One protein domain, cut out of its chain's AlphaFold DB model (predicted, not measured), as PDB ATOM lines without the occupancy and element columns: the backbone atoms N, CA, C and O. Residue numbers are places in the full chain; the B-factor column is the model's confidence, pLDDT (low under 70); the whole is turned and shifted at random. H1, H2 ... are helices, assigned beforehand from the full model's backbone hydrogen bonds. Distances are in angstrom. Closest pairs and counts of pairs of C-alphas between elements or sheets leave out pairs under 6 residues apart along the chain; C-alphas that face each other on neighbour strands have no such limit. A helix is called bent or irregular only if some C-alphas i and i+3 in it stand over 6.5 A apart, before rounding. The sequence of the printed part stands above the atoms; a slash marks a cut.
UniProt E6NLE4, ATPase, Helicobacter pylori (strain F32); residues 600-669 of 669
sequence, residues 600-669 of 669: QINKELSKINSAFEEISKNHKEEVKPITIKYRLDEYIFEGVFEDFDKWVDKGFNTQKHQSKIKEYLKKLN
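AT A GLANCE: This is residues 600 to 669 of the 669 residues of the protein "ATPase" of Helicobacter pylori (strain F32) (UniProt E6NLE4). A drawn-out, open arrangement of three helices: H1 stands by itself at one end, a long strip of chain with no named element turns back past the end of H1 and runs on to H2, and at the far end the chain folds back from H2 into the shorter H3. H2 and H3 make a loose pair at a steep tilt, close but not clearly touching, while H1 touches no helix. The printed part has 70 residues with three named helices, in the order H1, H2, H3, and no named strand; its class is all helix. It is extended, with a radius of gyration of the C-alphas of 19.8 A, and the C-alphas span 60 by 26 by 17 A.

HOW THE PARTS SIT: H1, residues 600 to 618, is apart from H2, residues 634 to 652, and from H3, residues 658 to 668. A long link of 15 residues, 619 to 633, joins H1 to H2. H2 has a kink of 33 degrees near residue 646; it is neither bent nor irregular, but only just: C-alphas 647 and 650 are 6.3 A apart. A tight link of 5 residues joins H2 to H3. H2 and H3 are close but not clearly touching, with 2 pairs of C-alphas within 8 A; their closest C-alphas are those of Phe 641 and Lys 662, 7.1 A apart. They run opposite ways at a steep tilt of 58 degrees, 10.9 A centre to centre. In H1 and H3 every O i to N i+4 pair is within hydrogen-bond range; in H2 13 of 15 are.

IN THESE COORDINATES: H1, Gln 600 to Asn 618, begins with C-alpha 600 at (377.266, 301.773, 161.880) and measures 28.0 A from first to last C-alpha. H2, Glu 634 to Phe 652, begins with C-alpha 634 at (374.588, 292.871, 182.198) and measures 25.2 A. H3, Gln 658 to Leu 668, measures 15.4 A and ends with C-alpha 668 at (361.738, 296.544, 177.087).

THE WHOLE: The two C-alphas farthest apart are those of Asn 618 and Gly 651, 60.0 A, while the C-alphas of Gln 600 and Asn 669, the first and last printed residues, are 19.3 A apart. The printed part has no cut, and residue 669 is the chain's last. The C-alphas of the long link, residues 619 to 633, lie 2 to 31 A from the mean of the C-alphas. The mean pLDDT of the printed part is 78.0, and 13 residues are under 70 in this model: residues 648 to 657 and 667 to 669.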
ATOM      1  N   GLN A 600     375.881 301.525 162.279       91.06
ATOM      2  CA  GLN A 600     377.266 301.773 161.880       91.06
ATOM      3  C   GLN A 600     378.246 300.832 162.592       91.06
ATOM      4  O   GLN A 600     379.090 300.215 161.932       91.06
ATOM      5  N   ILE A 601     378.110 300.641 163.909       91.69
ATOM      6  CA  ILE A 601     378.954 299.696 164.654       91.69
ATOM      7  C   ILE A 601     378.772 298.271 164.134       91.69
ATOM      8  O   ILE A 601     379.757 297.589 163.846       91.69
ATOM      9  N   ASN A 602     377.533 297.796 163.994       92.00
ATOM     10  CA  ASN A 602     377.280 296.425 163.551       92.00
ATOM     11  C   ASN A 602     377.775 296.179 162.126       92.00
ATOM     12  O   ASN A 602     378.298 295.100 161.834       92.00
ATOM     13  N   LYS A 603     377.681 297.183 161.249       91.56
ATOM     14  CA  LYS A 603     378.241 297.122 159.900       91.56
ATOM     15  C   LYS A 603     379.751 296.901 159.935       91.56
ATOM     16  O   LYS A 603     380.239 296.007 159.244       91.56
ATOM     17  N   GLU A 604     380.494 297.642 160.751       90.81
ATOM     18  CA  GLU A 604     381.947 297.469 160.850       90.81
ATOM     19  C   GLU A 604     382.340 296.167 161.565       90.81
ATOM     20  O   GLU A 604     383.229 295.450 161.098       90.81
ATOM     21  N   LEU A 605     381.626 295.785 162.628       91.62
ATOM     22  CA  LEU A 605     381.822 294.494 163.294       91.62
ATOM     23  C   LEU A 605     381.565 293.313 162.353       91.62
ATOM     24  O   LEU A 605     382.263 292.304 162.443       91.62
ATOM     25  N   SER A 606     380.605 293.422 161.426       91.88
ATOM     26  CA  SER A 606     380.335 292.358 160.453       91.88
ATOM     27  C   SER A 606     381.547 292.092 159.553       91.88
ATOM     28  O   SER A 606     381.940 290.939 159.392       91.88
ATOM     29  N   LYS A 607     382.219 293.149 159.074       91.56
ATOM     30  CA  LYS A 607     383.441 293.048 158.262       91.56
ATOM     31  C   LYS A 607     384.583 292.391 159.039       91.56
ATOM     32  O   LYS A 607     385.271 291.525 158.505       91.56
ATOM     33  N   ILE A 608     384.769 292.784 160.303       89.81
ATOM     34  CA  ILE A 608     385.799 292.212 161.185       89.81
ATOM     35  C   ILE A 608     385.527 290.724 161.425       89.81
ATOM     36  O   ILE A 608     386.426 289.899 161.282       89.81
ATOM     37  N   ASN A 609     384.280 290.365 161.736       92.19
ATOM     38  CA  ASN A 609     383.897 288.975 161.961       92.19
ATOM     39  C   ASN A 609     384.064 288.116 160.699       92.19
ATOM     40  O   ASN A 609     384.503 286.975 160.816       92.19
ATOM     41  N   SER A 610     383.786 288.651 159.505       91.88
ATOM     42  CA  SER A 610     384.069 287.946 158.247       91.88
ATOM     43  C   SER A 610     385.562 287.654 158.074       91.88
ATOM     44  O   SER A 610     385.919 286.538 157.705       91.88
ATOM     45  N   ALA A 611     386.437 288.611 158.404       89.06
ATOM     46  CA  ALA A 611     387.885 288.399 158.366       89.06
ATOM     47  C   ALA A 611     388.343 287.344 159.391       89.06
ATOM     48  O   ALA A 611     389.143 286.468 159.068       89.06
ATOM     49  N   PHE A 612     387.806 287.371 160.615       89.12
ATOM     50  CA  PHE A 612     388.091 286.341 161.622       89.12
ATOM     51  C   PHE A 612     387.626 284.950 161.191       89.12
ATOM     52  O   PHE A 612     388.323 283.962 161.432       89.12
ATOM     53  N   GLU A 613     386.468 284.860 160.537       89.06
ATOM     54  CA  GLU A 613     385.951 283.600 160.013       89.06
ATOM     55  C   GLU A 613     386.852 283.040 158.903       89.06
ATOM     56  O   GLU A 613     387.118 281.839 158.881       89.06
ATOM     57  N   GLU A 614     387.356 283.890 158.007       86.50
ATOM     58  CA  GLU A 614     388.291 283.493 156.950       86.50
ATOM     59  C   GLU A 614     389.621 282.983 157.523       86.50
ATOM     60  O   GLU A 614     390.066 281.890 157.169       86.50
ATOM     61  N   ILE A 615     390.205 283.707 158.483       84.88
ATOM     62  CA  ILE A 615     391.432 283.283 159.175       84.88
ATOM     63  C   ILE A 615     391.216 281.932 159.868       84.88
ATOM     64  O   ILE A 615     392.010 281.007 159.693       84.88
ATOM     65  N   SER A 616     390.117 281.771 160.610       85.31
ATOM     66  CA  SER A 616     389.820 280.508 161.296       85.31
ATOM     67  C   SER A 616     389.553 279.361 160.311       85.31
ATOM     68  O   SER A 616     389.932 278.223 160.583       85.31
ATOM     69  N   LYS A 617     388.967 279.628 159.132       84.38
ATOM     70  CA  LYS A 617     388.796 278.621 158.067       84.38
ATOM     71  C   LYS A 617     390.128 278.154 157.485       84.38
ATOM     72  O   LYS A 617     390.247 276.962 157.202       84.38
ATOM     73  N   ASN A 618     391.090 279.062 157.334       79.25
ATOM     74  CA  ASN A 618     392.413 278.763 156.787       79.25
ATOM     75  C   ASN A 618     393.331 278.072 157.814       79.25
ATOM     76  O   ASN A 618     394.214 277.317 157.422       79.25
ATOM     77  N   HIS A 619     393.076 278.259 159.116       80.94
ATOM     78  CA  HIS A 619     393.912 277.758 160.216       80.94
ATOM     79  C   HIS A 619     393.112 276.973 161.275       80.94
ATOM     80  O   HIS A 619     393.307 277.156 162.477       80.94
ATOM     81  N   LYS A 620     392.190 276.094 160.850       76.56
ATOM     82  CA  LYS A 620     391.227 275.403 161.741       76.56
ATOM     83  C   LYS A 620     391.847 274.648 162.919       76.56
ATOM     84  O   LYS A 620     391.195 274.511 163.950       76.56
ATOM     85  N   GLU A 621     393.058 274.121 162.756       80.81
ATOM     86  CA  GLU A 621     393.744 273.339 163.794       80.81
ATOM     87  C   GLU A 621     394.460 274.224 164.830       80.81
ATOM     88  O   GLU A 621     394.690 273.786 165.956       80.81
ATOM     89  N   GLU A 622     394.754 275.481 164.485       81.06
ATOM     90  CA  GLU A 622     395.594 276.386 165.281       81.06
ATOM     91  C   GLU A 622     394.803 277.559 165.886       81.06
ATOM     92  O   GLU A 622     395.150 278.058 166.958       81.06
ATOM     93  N   VAL A 623     393.715 277.993 165.234       80.81
ATOM     94  CA  VAL A 623     392.975 279.214 165.588       80.81
ATOM     95  C   VAL A 623     391.498 278.919 165.846       80.81
ATOM     96  O   VAL A 623     390.732 278.568 164.944       80.81
ATOM     97  N   LYS A 624     391.065 279.126 167.096       82.44
ATOM     98  CA  LYS A 624     389.647 279.040 167.479       82.44
ATOM     99  C   LYS A 624     388.819 280.129 166.777       82.44
ATOM    100  O   LYS A 624     389.324 281.236 166.603       82.44
ATOM    101  N   PRO A 625     387.537 279.875 166.459       82.94
ATOM    102  CA  PRO A 625     386.640 280.914 165.966       82.94
ATOM    103  C   PRO A 625     386.483 282.041 166.992       82.94
ATOM    104  O   PRO A 625     386.145 281.790 168.152       82.94
ATOM    105  N   ILE A 626     386.711 283.281 166.558       83.00
ATOM    106  CA  ILE A 626     386.541 284.494 167.365       83.00
ATOM    107  C   ILE A 626     385.391 285.305 166.765       83.00
ATOM    108  O   ILE A 626     385.245 285.392 165.548       83.00
ATOM    109  N   THR A 627     384.550 285.896 167.612       86.81
ATOM    110  CA  THR A 627     383.470 286.789 167.173       86.81
ATOM    111  C   THR A 627     383.317 287.935 168.160       86.81
ATOM    112  O   THR A 627     383.311 287.716 169.370       86.81
ATOM    113  N   ILE A 628     383.150 289.148 167.641       88.50
ATOM    114  CA  ILE A 628     382.895 290.358 168.423       88.50
ATOM    115  C   ILE A 628     381.468 290.825 168.139       88.50
ATOM    116  O   ILE A 628     380.999 290.762 167.001       88.50
ATOM    117  N   LYS A 629     380.754 291.269 169.176       89.06
ATOM    118  CA  LYS A 629     379.364 291.728 169.075       89.06
ATOM    119  C   LYS A 629     379.164 292.992 169.895       89.06
ATOM    120  O   LYS A 629     379.661 293.072 171.016       89.06
ATOM    121  N   TYR A 630     378.379 293.921 169.360       88.31
ATOM    122  CA  TYR A 630     377.829 295.024 170.135       88.31
ATOM    123  C   TYR A 630     376.697 294.479 171.009       88.31
ATOM    124  O   TYR A 630     375.684 293.999 170.498       88.31
ATOM    125  N   ARG A 631     376.908 294.463 172.327       82.00
ATOM    126  CA  ARG A 631     375.934 293.971 173.306       82.00
ATOM    127  C   ARG A 631     375.940 294.862 174.536       82.00
ATOM    128  O   ARG A 631     376.999 295.333 174.943       82.00
ATOM    129  N   LEU A 632     374.773 295.016 175.148       74.25
ATOM    130  CA  LEU A 632     374.667 295.543 176.500       74.25
ATOM    131  C   LEU A 632     375.318 294.556 177.468       74.25
ATOM    132  O   LEU A 632     375.016 293.361 177.455       74.25
ATOM    133  N   ASP A 633     376.239 295.064 178.277       73.81
ATOM    134  CA  ASP A 633     376.794 294.316 179.395       73.81
ATOM    135  C   ASP A 633     375.737 294.236 180.512       73.81
ATOM    136  O   ASP A 633     375.133 295.251 180.872       73.81
ATOM    137  N   GLU A 634     375.505 293.042 181.066       73.50
ATOM    138  CA  GLU A 634     374.588 292.871 182.198       73.50
ATOM    139  C   GLU A 634     375.006 293.738 183.392       73.50
ATOM    140  O   GLU A 634     374.136 294.284 184.064       73.50
ATOM    141  N   TYR A 635     376.310 293.945 183.613       74.00
ATOM    142  CA  TYR A 635     376.800 294.810 184.688       74.00
ATOM    143  C   TYR A 635     376.424 296.282 184.473       74.00
ATOM    144  O   TYR A 635     376.109 296.980 185.435       74.00
ATOM    145  N   ILE A 636     376.407 296.753 183.221       72.81
ATOM    146  CA  ILE A 636     375.976 298.121 182.897       72.81
ATOM    147  C   ILE A 636     374.471 298.259 183.139       72.81
ATOM    148  O   ILE A 636     374.032 299.247 183.723       72.81
ATOM    149  N   PHE A 637     373.678 297.253 182.754       77.94
ATOM    150  CA  PHE A 637     372.237 297.254 183.007       77.94
ATOM    151  C   PHE A 637     371.906 297.324 184.505       77.94
ATOM    152  O   PHE A 637     370.976 298.032 184.885       77.94
ATOM    153  N   GLU A 638     372.667 296.631 185.359       78.19
ATOM    154  CA  GLU A 638     372.507 296.736 186.817       78.19
ATOM    155  C   GLU A 638     372.722 298.172 187.314       78.19
ATOM    156  O   GLU A 638     371.897 298.677 188.071       78.19
ATOM    157  N   GLY A 639     373.760 298.864 186.830       79.12
ATOM    158  CA  GLY A 639     374.005 300.267 187.185       79.12
ATOM    159  C   GLY A 639     372.864 301.200 186.761       79.12
ATOM    160  O   GLY A 639     372.380 301.993 187.566       79.12
ATOM    161  N   VAL A 640     372.368 301.053 185.526       76.56
ATOM    162  CA  VAL A 640     371.215 301.830 185.026       76.56
ATOM    163  C   VAL A 640     369.960 301.559 185.863       76.56
ATOM    164  O   VAL A 640     369.199 302.478 186.168       76.56
ATOM    165  N   PHE A 641     369.743 300.303 186.259       78.56
ATOM    166  CA  PHE A 641     368.624 299.926 187.114       78.56
ATOM    167  C   PHE A 641     368.728 300.546 188.513       78.56
ATOM    168  O   PHE A 641     367.730 301.053 189.023       78.56
ATOM    169  N   GLU A 642     369.913 300.532 189.128       80.62
ATOM    170  CA  GLU A 642     370.141 301.169 190.429       80.62
ATOM    171  C   GLU A 642     369.859 302.671 190.383       80.62
ATOM    172  O   GLU A 642     369.250 303.215 191.306       80.62
ATOM    173  N   ASP A 643     370.266 303.347 189.310       76.75
ATOM    174  CA  ASP A 643     369.980 304.767 189.140       76.75
ATOM    175  C   ASP A 643     368.483 305.011 188.956       76.75
ATOM    176  O   ASP A 643     367.916 305.828 189.683       76.75
ATOM    177  N   PHE A 644     367.805 304.250 188.089       78.38
ATOM    178  CA  PHE A 644     366.345 304.304 187.955       78.38
ATOM    179  C   PHE A 644     365.632 304.118 189.305       78.38
ATOM    180  O   PHE A 644     364.741 304.898 189.649       78.38
ATOM    181  N   ASP A 645     366.041 303.130 190.103       74.75
ATOM    182  CA  ASP A 645     365.435 302.869 191.409       74.75
ATOM    183  C   ASP A 645     365.675 304.029 192.392       74.75
ATOM    184  O   ASP A 645     364.733 304.461 193.051       74.75
ATOM    185  N   LYS A 646     366.866 304.654 192.412       76.94
ATOM    186  CA  LYS A 646     367.113 305.878 193.213       76.94
ATOM    187  C   LYS A 646     366.162 307.022 192.852       76.94
ATOM    188  O   LYS A 646     365.790 307.806 193.734       76.94
ATOM    189  N   TRP A 647     365.798 307.156 191.577       70.56
ATOM    190  CA  TRP A 647     364.884 308.202 191.115       70.56
ATOM    191  C   TRP A 647     363.429 307.913 191.500       70.56
ATOM    192  O   TRP A 647     362.717 308.833 191.904       70.56
ATOM    193  N   VAL A 648     362.992 306.652 191.427       69.06
ATOM    194  CA  VAL A 648     361.591 306.261 191.668       69.06
ATOM    195  C   VAL A 648     361.285 306.000 193.151       69.06
ATOM    196  O   VAL A 648     360.203 306.357 193.634       69.06
ATOM    197  N   ASP A 649     362.226 305.439 193.915       63.34
ATOM    198  CA  ASP A 649     361.994 305.020 195.306       63.34
ATOM    199  C   ASP A 649     361.801 306.216 196.263       63.34
ATOM    200  O   ASP A 649     361.162 306.092 197.308       63.34
ATOM    201  N   LYS A 650     362.213 307.432 195.861       58.72
ATOM    202  CA  LYS A 650     361.918 308.677 196.600       58.72
ATOM    203  C   LYS A 650     360.419 308.989 196.736       58.72
ATOM    204  O   LYS A 650     360.069 309.821 197.571       58.72
ATOM    205  N   GLY A 651     359.541 308.348 195.957       52.09
ATOM    206  CA  GLY A 651     358.091 308.581 196.008       52.09
ATOM    207  C   GLY A 651     357.203 307.335 196.064       52.09
ATOM    208  O   GLY A 651     356.054 307.447 196.492       52.09
ATOM    209  N   PHE A 652     357.696 306.156 195.660       56.06
ATOM    210  CA  PHE A 652     356.842 304.981 195.410       56.06
ATOM    211  C   PHE A 652     357.109 303.747 196.292       56.06
ATOM    212  O   PHE A 652     356.323 302.801 196.219       56.06
ATOM    213  N   ASN A 653     358.135 303.746 197.155       57.12
ATOM    214  CA  ASN A 653     358.475 302.611 198.033       57.12
ATOM    215  C   ASN A 653     358.590 301.285 197.234       57.12
ATOM    216  O   ASN A 653     357.917 300.284 197.513       57.12
ATOM    217  N   THR A 654     359.398 301.318 196.169       62.69
ATOM    218  CA  THR A 654     359.557 300.280 195.138       62.69
ATOM    219  C   THR A 654     360.290 299.037 195.625       62.69
ATOM    220  O   THR A 654     360.234 298.011 194.942       62.69
ATOM    221  N   GLN A 655     360.879 299.053 196.828       64.31
ATOM    222  CA  GLN A 655     361.600 297.915 197.423       64.31
ATOM    223  C   GLN A 655     360.837 296.579 197.357       64.31
ATOM    224  O   GLN A 655     361.435 295.529 197.134       64.31
ATOM    225  N   LYS A 656     359.501 296.579 197.487       63.06
ATOM    226  CA  LYS A 656     358.685 295.346 197.404       63.06
ATOM    227  C   LYS A 656     358.490 294.799 195.983       63.06
ATOM    228  O   LYS A 656     358.007 293.675 195.824       63.06
ATOM    229  N   HIS A 657     358.819 295.570 194.950       69.44
ATOM    230  CA  HIS A 657     358.558 295.242 193.546       69.44
ATOM    231  C   HIS A 657     359.786 295.348 192.636       69.44
ATOM    232  O   HIS A 657     359.653 295.069 191.444       69.44
ATOM    233  N   GLN A 658     360.973 295.642 193.181       71.38
ATOM    234  CA  GLN A 658     362.231 295.739 192.431       71.38
ATOM    235  C   GLN A 658     362.450 294.566 191.467       71.38
ATOM    236  O   GLN A 658     362.746 294.797 190.299       71.38
ATOM    237  N   SER A 659     362.230 293.313 191.891       72.44
ATOM    238  CA  SER A 659     362.448 292.155 191.005       72.44
ATOM    239  C   SER A 659     361.515 292.153 189.788       72.44
ATOM    240  O   SER A 659     361.941 291.795 188.696       72.44
ATOM    241  N   LYS A 660     360.255 292.580 189.955       76.31
ATOM    242  CA  LYS A 660     359.265 292.655 188.870       76.31
ATOM    243  C   LYS A 660     359.531 293.834 187.942       76.31
ATOM    244  O   LYS A 660     359.393 293.686 186.734       76.31
ATOM    245  N   ILE A 661     359.925 294.982 188.496       74.19
ATOM    246  CA  ILE A 661     360.316 296.168 187.721       74.19
ATOM    247  C   ILE A 661     361.546 295.836 186.877       74.19
ATOM    248  O   ILE A 661     361.558 296.090 185.679       74.19
ATOM    249  N   LYS A 662     362.539 295.178 187.474       74.38
ATOM    250  CA  LYS A 662     363.747 294.723 186.788       74.38
ATOM    251  C   LYS A 662     363.442 293.738 185.663       74.38
ATOM    252  O   LYS A 662     363.969 293.878 184.566       74.38
ATOM    253  N   GLU A 663     362.564 292.765 185.906       77.06
ATOM    254  CA  GLU A 663     362.134 291.809 184.879       77.06
ATOM    255  C   GLU A 663     361.350 292.490 183.744       77.06
ATOM    256  O   GLU A 663     361.461 292.086 182.590       77.06
ATOM    257  N   TYR A 664     360.579 293.535 184.054       76.62
ATOM    258  CA  TYR A 664     359.862 294.329 183.059       76.62
ATOM    259  C   TYR A 664     360.809 295.204 182.226       76.62
ATOM    260  O   TYR A 664     360.730 295.180 181.004       76.62
ATOM    261  N   LEU A 665     361.758 295.900 182.860       71.69
ATOM    262  CA  LEU A 665     362.783 296.694 182.172       71.69
ATOM    263  C   LEU A 665     363.670 295.821 181.274       71.69
ATOM    264  O   LEU A 665     363.988 296.221 180.160       71.69
ATOM    265  N   LYS A 666     363.988 294.587 181.695       71.75
ATOM    266  CA  LYS A 666     364.687 293.609 180.842       71.75
ATOM    267  C   LYS A 666     363.884 293.168 179.612       71.75
ATOM    268  O   LYS A 666     364.499 292.678 178.679       71.75
ATOM    269  N   LYS A 667     362.550 293.285 179.622       69.69
ATOM    270  CA  LYS A 667     361.670 292.949 178.483       69.69
ATOM    271  C   LYS A 667     361.442 294.125 177.526       69.69
ATOM    272  O   LYS A 667     360.838 293.916 176.479       69.69
ATOM    273  N   LEU A 668     361.821 295.342 177.924       62.88
ATOM    274  CA  LEU A 668     361.738 296.544 177.087       62.88
ATOM    275  C   LEU A 668     362.977 296.720 176.197       62.88
ATOM    276  O   LEU A 668     362.872 297.365 175.158       62.88
ATOM    277  N   ASN A 669     364.108 296.136 176.605       53.84
ATOM    278  CA  ASN A 669     365.264 295.857 175.749       53.84
ATOM    279  C   ASN A 669     365.036 294.582 174.933       53.84
ATOM    280  O   ASN A 669     365.630 294.490 173.835       53.84
TER     281      ASN A 669